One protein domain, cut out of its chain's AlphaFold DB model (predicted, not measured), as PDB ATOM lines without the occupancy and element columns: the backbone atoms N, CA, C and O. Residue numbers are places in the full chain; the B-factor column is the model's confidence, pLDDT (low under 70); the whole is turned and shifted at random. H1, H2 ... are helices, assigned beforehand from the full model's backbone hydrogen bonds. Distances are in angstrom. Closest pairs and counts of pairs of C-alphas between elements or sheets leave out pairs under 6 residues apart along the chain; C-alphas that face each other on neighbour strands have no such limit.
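AT A GLANCE: This is residues 10 to 75 of the 204 residues of an uncharacterized protein of Hankyongella ginsenosidimutans (UniProt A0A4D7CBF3). One long helix, H2, makes the length of a rod-shaped whole, and a shorter helix, H1, runs loosely side by side with its first part, the same way along the rod. The chain folds back between them in a long link, residues 26 to 39, and at the other end residues 68 to 73, of which 68 to 71 belong to H2, stick out. The printed part has 66 residues with two named helices, H1 then H2, and no named strand; the class is all helix. The whole is loose, with a radius of gyration of the C-alphas of 15.5 A, and spans 51 by 19 by 13 A.

IN THESE COORDINATES: H1 is residues 10 to 25, 22.2 A from first to last C-alpha; it begins at C-alpha 10 at (-36.540, 129.227, -10.195) and ends at C-alpha 25 at (-57.677, 122.428, -10.952). Residues 26 to 39 follow, with C-alpha 37 at (-33.702, 122.839, -1.027). H2 is residues 40 to 71, 46.7 A long from first to last C-alpha, and ends at C-alpha 71 at (-77.551, 108.984, 0.133). Residues 72 to 75 come after it.

HOW THE PARTS SIT: H1 and H2 are close but not clearly touching, with 2 pairs of C-alphas within 8 A. Their closest C-alphas are those of Ile 24 and Ser 53, 7.2 A apart. The two helices run the same way at a shallow tilt of 12 degrees, and their centres are 17.0 A apart. In H1 and H2 every O i to N i+4 pair is within hydrogen-bond range.

THE WHOLE: The two C-alphas farthest apart are those of Glu 10 and Gly 73, 51.1 A. The link from H1 to H2, 14 residues, is long. The printed part has no cut. The mean pLDDT of the printed part is 92.2, and no printed residue is under 70.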
ATOM      1  N   GLU A  10     -35.314 128.474  -9.885       78.06
ATOM      2  CA  GLU A  10     -36.540 129.227 -10.195       78.06
ATOM      3  C   GLU A  10     -37.400 128.503 -11.245       78.06
ATOM      4  O   GLU A  10     -38.578 128.239 -11.002       78.06
ATOM      5  N   ARG A  11     -36.801 128.078 -12.366       82.88
ATOM      6  CA  ARG A  11     -37.522 127.350 -13.426       82.88
ATOM      7  C   ARG A  11     -38.034 125.982 -12.988       82.88
ATOM      8  O   ARG A  11     -39.092 125.551 -13.447       82.88
ATOM      9  N   GLN A  12     -37.301 125.288 -12.119       82.25
ATOM     10  CA  GLN A  12     -37.757 124.012 -11.573       82.25
ATOM     11  C   GLN A  12     -39.003 124.206 -10.699       82.25
ATOM     12  O   GLN A  12     -39.985 123.479 -10.862       82.25
ATOM     13  N   VAL A  13     -38.997 125.215  -9.818       83.12
ATOM     14  CA  VAL A  13     -40.157 125.538  -8.972       83.12
ATOM     15  C   VAL A  13     -41.370 125.925  -9.817       83.12
ATOM     16  O   VAL A  13     -42.478 125.497  -9.507       83.12
ATOM     17  N   GLU A  14     -41.185 126.687 -10.897       84.88
ATOM     18  CA  GLU A  14     -42.274 127.043 -11.818       84.88
ATOM     19  C   GLU A  14     -42.912 125.812 -12.482       84.88
ATOM     20  O   GLU A  14     -44.139 125.728 -12.580       84.88
ATOM     21  N   GLY A  15     -42.104 124.828 -12.892       87.62
ATOM     22  CA  GLY A  15     -42.602 123.568 -13.452       87.62
ATOM     23  C   GLY A  15     -43.366 122.716 -12.431       87.62
ATOM     24  O   GLY A  15     -44.461 122.220 -12.722       87.62
ATOM     25  N   GLU A  16     -42.826 122.588 -11.215       87.88
ATOM     26  CA  GLU A  16     -43.498 121.908 -10.097       87.88
ATOM     27  C   GLU A  16     -44.832 122.596  -9.759       87.88
ATOM     28  O   GLU A  16     -45.860 121.933  -9.605       87.88
ATOM     29  N   LEU A  17     -44.839 123.931  -9.717       89.19
ATOM     30  CA  LEU A  17     -46.026 124.741  -9.457       89.19
ATOM     31  C   LEU A  17     -47.094 124.552 -10.528       89.19
ATOM     32  O   LEU A  17     -48.252 124.320 -10.189       89.19
ATOM     33  N   SER A  18     -46.721 124.611 -11.806       91.81
ATOM     34  CA  SER A  18     -47.661 124.394 -12.909       91.81
ATOM     35  C   SER A  18     -48.322 123.016 -12.819       91.81
ATOM     36  O   SER A  18     -49.539 122.902 -12.990       91.81
ATOM     37  N   THR A  19     -47.549 121.989 -12.457       92.00
ATOM     38  CA  THR A  19     -48.053 120.622 -12.273       92.00
ATOM     39  C   THR A  19     -49.057 120.544 -11.124       92.00
ATOM     40  O   THR A  19     -50.171 120.057 -11.310       92.00
ATOM     41  N   VAL A  20     -48.703 121.074  -9.949       93.06
ATOM     42  CA  VAL A  20     -49.574 121.055  -8.760       93.06
ATOM     43  C   VAL A  20     -50.849 121.864  -8.987       93.06
ATOM     44  O   VAL A  20     -51.937 121.401  -8.662       93.06
ATOM     45  N   VAL A  21     -50.751 123.049  -9.592       91.81
ATOM     46  CA  VAL A  21     -51.923 123.883  -9.900       91.81
ATOM     47  C   VAL A  21     -52.839 123.191 -10.908       91.81
ATOM     48  O   VAL A  21     -54.061 123.246 -10.756       91.81
ATOM     49  N   SER A  22     -52.278 122.507 -11.908       94.31
ATOM     50  CA  SER A  22     -53.071 121.719 -12.855       94.31
ATOM     51  C   SER A  22     -53.785 120.548 -12.173       94.31
ATOM     52  O   SER A  22     -54.938 120.288 -12.508       94.31
ATOM     53  N   ALA A  23     -53.136 119.870 -11.221       94.00
ATOM     54  CA  ALA A  23     -53.742 118.789 -10.438       94.00
ATOM     55  C   ALA A  23     -54.873 119.311  -9.531       94.00
ATOM     56  O   ALA A  23     -55.990 118.804  -9.569       94.00
ATOM     57  N   ILE A  24     -54.638 120.408  -8.807       93.25
ATOM     58  CA  ILE A  24     -55.666 121.050  -7.972       93.25
ATOM     59  C   ILE A  24     -56.869 121.477  -8.824       93.25
ATOM     60  O   ILE A  24     -58.017 121.290  -8.423       93.25
ATOM     61  N   SER A  25     -56.620 122.003 -10.025       92.62
ATOM     62  CA  SER A  25     -57.677 122.428 -10.952       92.62
ATOM     63  C   SER A  25     -58.522 121.262 -11.479       92.62
ATOM     64  O   SER A  25     -59.678 121.472 -11.841       92.62
ATOM     65  N   SER A  26     -57.981 120.039 -11.513       93.88
ATOM     66  CA  SER A  26     -58.726 118.818 -11.846       93.88
ATOM     67  C   SER A  26     -59.327 118.112 -10.622       93.88
ATOM     68  O   SER A  26     -59.948 117.060 -10.770       93.88
ATOM     69  N   GLY A  27     -59.189 118.696  -9.426       91.25
ATOM     70  CA  GLY A  27     -59.698 118.146  -8.169       91.25
ATOM     71  C   GLY A  27     -58.764 117.141  -7.489       91.25
ATOM     72  O   GLY A  27     -59.159 116.535  -6.492       91.25
ATOM     73  N   ASP A  28     -57.540 116.964  -7.992       93.00
ATOM     74  CA  ASP A  28     -56.505 116.172  -7.334       93.00
ATOM     75  C   ASP A  28     -55.666 117.041  -6.386       93.00
ATOM     76  O   ASP A  28     -54.778 117.791  -6.789       93.00
ATOM     77  N   PHE A  29     -55.936 116.894  -5.092       93.06
ATOM     78  CA  PHE A  29     -55.218 117.580  -4.017       93.06
ATOM     79  C   PHE A  29     -54.084 116.734  -3.406       93.06
ATOM     80  O   PHE A  29     -53.453 117.149  -2.430       93.06
ATOM     81  N   SER A  30     -53.815 115.538  -3.948       91.69
ATOM     82  CA  SER A  30     -52.791 114.625  -3.416       91.69
ATOM     83  C   SER A  30     -51.364 115.048  -3.776       91.69
ATOM     84  O   SER A  30     -50.423 114.766  -3.026       91.69
ATOM     85  N   THR A  31     -51.203 115.772  -4.888       91.69
ATOM     86  CA  THR A  31     -49.907 116.261  -5.368       91.69
ATOM     87  C   THR A  31     -49.434 117.457  -4.532       91.69
ATOM     88  O   THR A  31     -50.186 118.402  -4.294       91.69
ATOM     89  N   LYS A  32     -48.170 117.432  -4.089       91.00
ATOM     90  CA  LYS A  32     -47.562 118.469  -3.238       91.00
ATOM     91  C   LYS A  32     -46.328 119.078  -3.888       91.00
ATOM     92  O   LYS A  32     -45.566 118.385  -4.556       91.00
ATOM     93  N   LEU A  33     -46.099 120.360  -3.623       91.50
ATOM     94  CA  LEU A  33     -44.831 121.015  -3.927       91.50
ATOM     95  C   LEU A  33     -43.744 120.490  -2.991       91.50
ATOM     96  O   LEU A  33     -43.951 120.432  -1.775       91.50
ATOM     97  N   SER A  34     -42.577 120.149  -3.542       90.56
ATOM     98  CA  SER A  34     -41.413 119.818  -2.716       90.56
ATOM     99  C   SER A  34     -40.997 121.050  -1.910       90.56
ATOM    100  O   SER A  34     -41.028 122.164  -2.428       90.56
ATOM    101  N   VAL A  35     -40.592 120.865  -0.658       91.06
ATOM    102  CA  VAL A  35     -40.014 121.928   0.189       91.06
ATOM    103  C   VAL A  35     -38.494 121.811   0.300       91.06
ATOM    104  O   VAL A  35     -37.834 122.715   0.803       91.06
ATOM    105  N   GLU A  36     -37.928 120.706  -0.181       88.69
ATOM    106  CA  GLU A  36     -36.506 120.407  -0.055       88.69
ATOM    107  C   GLU A  36     -35.668 121.346  -0.928       88.69
ATOM    108  O   GLU A  36     -35.996 121.594  -2.090       88.69
ATOM    109  N   GLY A  37     -34.602 121.903  -0.347       84.12
ATOM    110  CA  GLY A  37     -33.702 122.839  -1.027       84.12
ATOM    111  C   GLY A  37     -34.318 124.203  -1.366       84.12
ATOM    112  O   GLY A  37     -33.696 124.975  -2.093       84.12
ATOM    113  N   LYS A  38     -35.529 124.506  -0.873       87.38
ATOM    114  CA  LYS A  38     -36.193 125.801  -1.060       87.38
ATOM    115  C   LYS A  38     -36.039 126.655   0.194       87.38
ATOM    116  O   LYS A  38     -36.298 126.185   1.293       87.38
ATOM    117  N   ASP A  39     -35.735 127.936   0.000       87.94
ATOM    118  CA  ASP A  39     -35.590 128.916   1.078       87.94
ATOM    119  C   ASP A  39     -36.409 130.187   0.817       87.94
ATOM    120  O   ASP A  39     -36.881 130.467  -0.293       87.94
ATOM    121  N   GLY A  40     -36.586 130.993   1.866       90.88
ATOM    122  CA  GLY A  40     -37.172 132.326   1.766       90.88
ATOM    123  C   GLY A  40     -38.594 132.322   1.195       90.88
ATOM    124  O   GLY A  40     -39.515 131.763   1.786       90.88
ATOM    125  N   PHE A  41     -38.798 133.023   0.079       89.81
ATOM    126  CA  PHE A  41     -40.121 133.163  -0.540       89.81
ATOM    127  C   PHE A  41     -40.651 131.845  -1.120       89.81
ATOM    128  O   PHE A  41     -41.823 131.530  -0.922       89.81
ATOM    129  N   MET A  42     -39.799 131.061  -1.788       88.06
ATOM    130  CA  MET A  42     -40.212 129.818  -2.450       88.06
ATOM    131  C   MET A  42     -40.692 128.769  -1.450       88.06
ATOM    132  O   MET A  42     -41.690 128.101  -1.708       88.06
ATOM    133  N   LEU A  43     -40.016 128.667  -0.301       91.06
ATOM    134  CA  LEU A  43     -40.426 127.774   0.782       91.06
ATOM    135  C   LEU A  43     -41.817 128.147   1.302       91.06
ATOM    136  O   LEU A  43     -42.720 127.317   1.282       91.06
ATOM    137  N   ARG A  44     -42.026 129.424   1.660       94.25
ATOM    138  CA  ARG A  44     -43.328 129.906   2.156       94.25
ATOM    139  C   ARG A  44     -44.454 129.709   1.141       94.25
ATOM    140  O   ARG A  44     -45.582 129.415   1.526       94.25
ATOM    141  N   MET A  45     -44.163 129.872  -0.149       92.88
ATOM    142  CA  MET A  45     -45.128 129.618  -1.218       92.88
ATOM    143  C   MET A  45     -45.475 128.127  -1.319       92.88
ATOM    144  O   MET A  45     -46.655 127.786  -1.372       92.88
ATOM    145  N   ALA A  46     -44.470 127.244  -1.308       92.44
ATOM    146  CA  ALA A  46     -44.672 125.797  -1.354       92.44
ATOM    147  C   ALA A  46     -45.478 125.296  -0.145       92.44
ATOM    148  O   ALA A  46     -46.452 124.563  -0.311       92.44
ATOM    149  N   GLU A  47     -45.130 125.748   1.061       95.00
ATOM    150  CA  GLU A  47     -45.865 125.448   2.293       95.00
ATOM    151  C   GLU A  47     -47.303 125.979   2.247       95.00
ATOM    152  O   GLU A  47     -48.236 125.254   2.589       95.00
ATOM    153  N   GLY A  48     -47.501 127.216   1.776       94.00
ATOM    154  CA  GLY A  48     -48.824 127.826   1.644       94.00
ATOM    155  C   GLY A  48     -49.740 127.056   0.692       94.00
ATOM    156  O   GLY A  48     -50.879 126.759   1.044       94.00
ATOM    157  N   ILE A  49     -49.235 126.672  -0.484       93.25
ATOM    158  CA  ILE A  49     -49.990 125.878  -1.466       93.25
ATOM    159  C   ILE A  49     -50.284 124.479  -0.927       93.25
ATOM    160  O   ILE A  49     -51.418 124.014  -1.033       93.25
ATOM    161  N   ASN A  50     -49.302 123.827  -0.301       94.00
ATOM    162  CA  ASN A  50     -49.500 122.515   0.309       94.00
ATOM    163  C   ASN A  50     -50.564 122.560   1.417       94.00
ATOM    164  O   ASN A  50     -51.373 121.638   1.524       94.00
ATOM    165  N   ASN A  51     -50.601 123.634   2.212       93.94
ATOM    166  CA  ASN A  51     -51.609 123.837   3.249       93.94
ATOM    167  C   ASN A  51     -53.008 124.062   2.646       93.94
ATOM    168  O   ASN A  51     -53.957 123.377   3.023       93.94
ATOM    169  N   ILE A  52     -53.132 124.943   1.645       92.75
ATOM    170  CA  ILE A  52     -54.402 125.159   0.927       92.75
ATOM    171  C   ILE A  52     -54.909 123.843   0.328       92.75
ATOM    172  O   ILE A  52     -56.080 123.507   0.498       92.75
ATOM    173  N   SER A  53     -54.028 123.073  -0.318       93.81
ATOM    174  CA  SER A  53     -54.376 121.771  -0.891       93.81
ATOM    175  C   SER A  53     -54.883 120.800   0.181       93.81
ATOM    176  O   SER A  53     -55.929 120.176   0.010       93.81
ATOM    177  N   ALA A  54     -54.206 120.733   1.333       93.25
ATOM    178  CA  ALA A  54     -54.608 119.875   2.445       93.25
ATOM    179  C   ALA A  54     -55.981 120.259   3.028       93.25
ATOM    180  O   ALA A  54     -56.816 119.378   3.240       93.25
ATOM    181  N   ILE A  55     -56.244 121.555   3.240       92.75
ATOM    182  CA  ILE A  55     -57.535 122.042   3.755       92.75
ATOM    183  C   ILE A  55     -58.659 121.737   2.759       92.75
ATOM    184  O   ILE A  55     -59.691 121.192   3.154       92.75
ATOM    185  N   CYS A  56     -58.453 122.033   1.471       93.81
ATOM    186  CA  CYS A  56     -59.431 121.740   0.422       93.81
ATOM    187  C   CYS A  56     -59.718 120.238   0.316       93.81
ATOM    188  O   CYS A  56     -60.884 119.844   0.282       93.81
ATOM    189  N   SER A  57     -58.674 119.401   0.325       94.81
ATOM    190  CA  SER A  57     -58.809 117.944   0.283       94.81
ATOM    191  C   SER A  57     -59.612 117.417   1.468       94.81
ATOM    192  O   SER A  57     -60.525 116.617   1.273       94.81
ATOM    193  N   SER A  58     -59.281 117.854   2.688       94.50
ATOM    194  CA  SER A  58     -59.955 117.406   3.912       94.50
ATOM    195  C   SER A  58     -61.425 117.822   3.909       94.50
ATOM    196  O   SER A  58     -62.305 116.975   4.050       94.50
ATOM    197  N   GLY A  59     -61.702 119.104   3.646       94.88
ATOM    198  CA  GLY A  59     -63.065 119.634   3.646       94.88
ATOM    199  C   GLY A  59     -63.963 118.960   2.609       94.88
ATOM    200  O   GLY A  59     -65.072 118.537   2.932       94.88
ATOM    201  N   LEU A  60     -63.481 118.798   1.371       94.88
ATOM    202  CA  LEU A  60     -64.244 118.125   0.314       94.88
ATOM    203  C   LEU A  60     -64.438 116.631   0.589       94.88
ATOM    204  O   LEU A  60     -65.501 116.091   0.278       94.88
ATOM    205  N   THR A  61     -63.452 115.967   1.196       95.69
ATOM    206  CA  THR A  61     -63.568 114.552   1.581       95.69
ATOM    207  C   THR A  61     -64.625 114.363   2.664       95.69
ATOM    208  O   THR A  61     -65.483 113.492   2.527       95.69
ATOM    209  N   ASP A  62     -64.629 115.207   3.697       96.75
ATOM    210  CA  ASP A  62     -65.623 115.148   4.773       96.75
ATOM    211  C   ASP A  62     -67.045 115.395   4.255       96.75
ATOM    212  O   ASP A  62     -67.965 114.638   4.576       96.75
ATOM    213  N   ILE A  63     -67.222 116.405   3.395       96.25
ATOM    214  CA  ILE A  63     -68.505 116.679   2.732       96.25
ATOM    215  C   ILE A  63     -68.927 115.482   1.874       96.25
ATOM    216  O   ILE A  63     -70.070 115.033   1.957       96.25
ATOM    217  N   GLY A  64     -68.012 114.934   1.072       96.06
ATOM    218  CA  GLY A  64     -68.285 113.780   0.218       96.06
ATOM    219  C   GLY A  64     -68.696 112.538   1.011       96.06
ATOM    220  O   GLY A  64     -69.639 111.846   0.626       96.06
ATOM    221  N   ASN A  65     -68.038 112.273   2.140       96.56
ATOM    222  CA  ASN A  65     -68.379 111.169   3.038       96.56
ATOM    223  C   ASN A  65     -69.758 111.363   3.674       96.56
ATOM    224  O   ASN A  65     -70.565 110.433   3.698       96.56
ATOM    225  N   MET A  66     -70.056 112.580   4.126       96.50
ATOM    226  CA  MET A  66     -71.336 112.923   4.739       96.50
ATOM    227  C   MET A  66     -72.499 112.828   3.737       96.50
ATOM    228  O   MET A  66     -73.524 112.219   4.042       96.50
ATOM    229  N   LEU A  67     -72.323 113.319   2.506       96.38
ATOM    230  CA  LEU A  67     -73.317 113.169   1.438       96.38
ATOM    231  C   LEU A  67     -73.501 111.708   1.009       96.38
ATOM    232  O   LEU A  67     -74.621 111.290   0.714       96.38
ATOM    233  N   ARG A  68     -72.428 110.909   1.003       97.69
ATOM    234  CA  ARG A  68     -72.515 109.469   0.726       97.69
ATOM    235  C   ARG A  68     -73.338 108.754   1.796       97.69
ATOM    236  O   ARG A  68     -74.229 107.986   1.441       97.69
ATOM    237  N   ALA A  69     -73.094 109.045   3.072       96.81
ATOM    238  CA  ALA A  69     -73.893 108.520   4.177       96.81
ATOM    239  C   ALA A  69     -75.367 108.932   4.056       96.81
ATOM    240  O   ALA A  69     -76.248 108.076   4.106       96.81
ATOM    241  N   LEU A  70     -75.621 110.210   3.756       95.75
ATOM    242  CA  LEU A  70     -76.965 110.733   3.521       95.75
ATOM    243  C   LEU A  70     -77.683 109.983   2.388       95.75
ATOM    244  O   LEU A  70     -78.833 109.581   2.545       95.75
ATOM    245  N   SER A  71     -76.997 109.736   1.269       96.50
ATOM    246  CA  SER A  71     -77.551 108.984   0.133       96.50
ATOM    247  C   SER A  71     -77.832 107.511   0.455       96.50
ATOM    248  O   SER A  71     -78.729 106.916  -0.136       96.50
ATOM    249  N   ALA A  72     -77.100 106.937   1.414       96.94
ATOM    250  CA  ALA A  72     -77.328 105.591   1.930       96.94
ATOM    251  C   ALA A  72     -78.416 105.543   3.023       96.94
ATOM    252  O   ALA A  72     -78.712 104.468   3.541       96.94
ATOM    253  N   GLY A  73     -79.009 106.689   3.379       95.38
ATOM    254  CA  GLY A  73     -80.025 106.806   4.426       95.38
ATOM    255  C   GLY A  73     -79.467 106.923   5.847       95.38
ATOM    256  O   GLY A  73     -80.246 106.960   6.799       95.38
ATOM    257  N   ASP A  74     -78.147 107.017   6.019       96.44
ATOM    258  CA  ASP A  74     -77.534 107.280   7.320       96.44
ATOM    259  C   ASP A  74     -77.546 108.789   7.616       96.44
ATOM    260  O   ASP A  74     -76.677 109.553   7.190       96.44
ATOM    261  N   LEU A  75     -78.556 109.212   8.378       96.00
ATOM    262  CA  LEU A  75     -78.740 110.596   8.827       96.00
ATOM    263  C   LEU A  75     -78.000 110.903  10.139       96.00
ATOM    264  O   LEU A  75     -78.215 111.967  10.727       96.00
TER     265      LEU A  75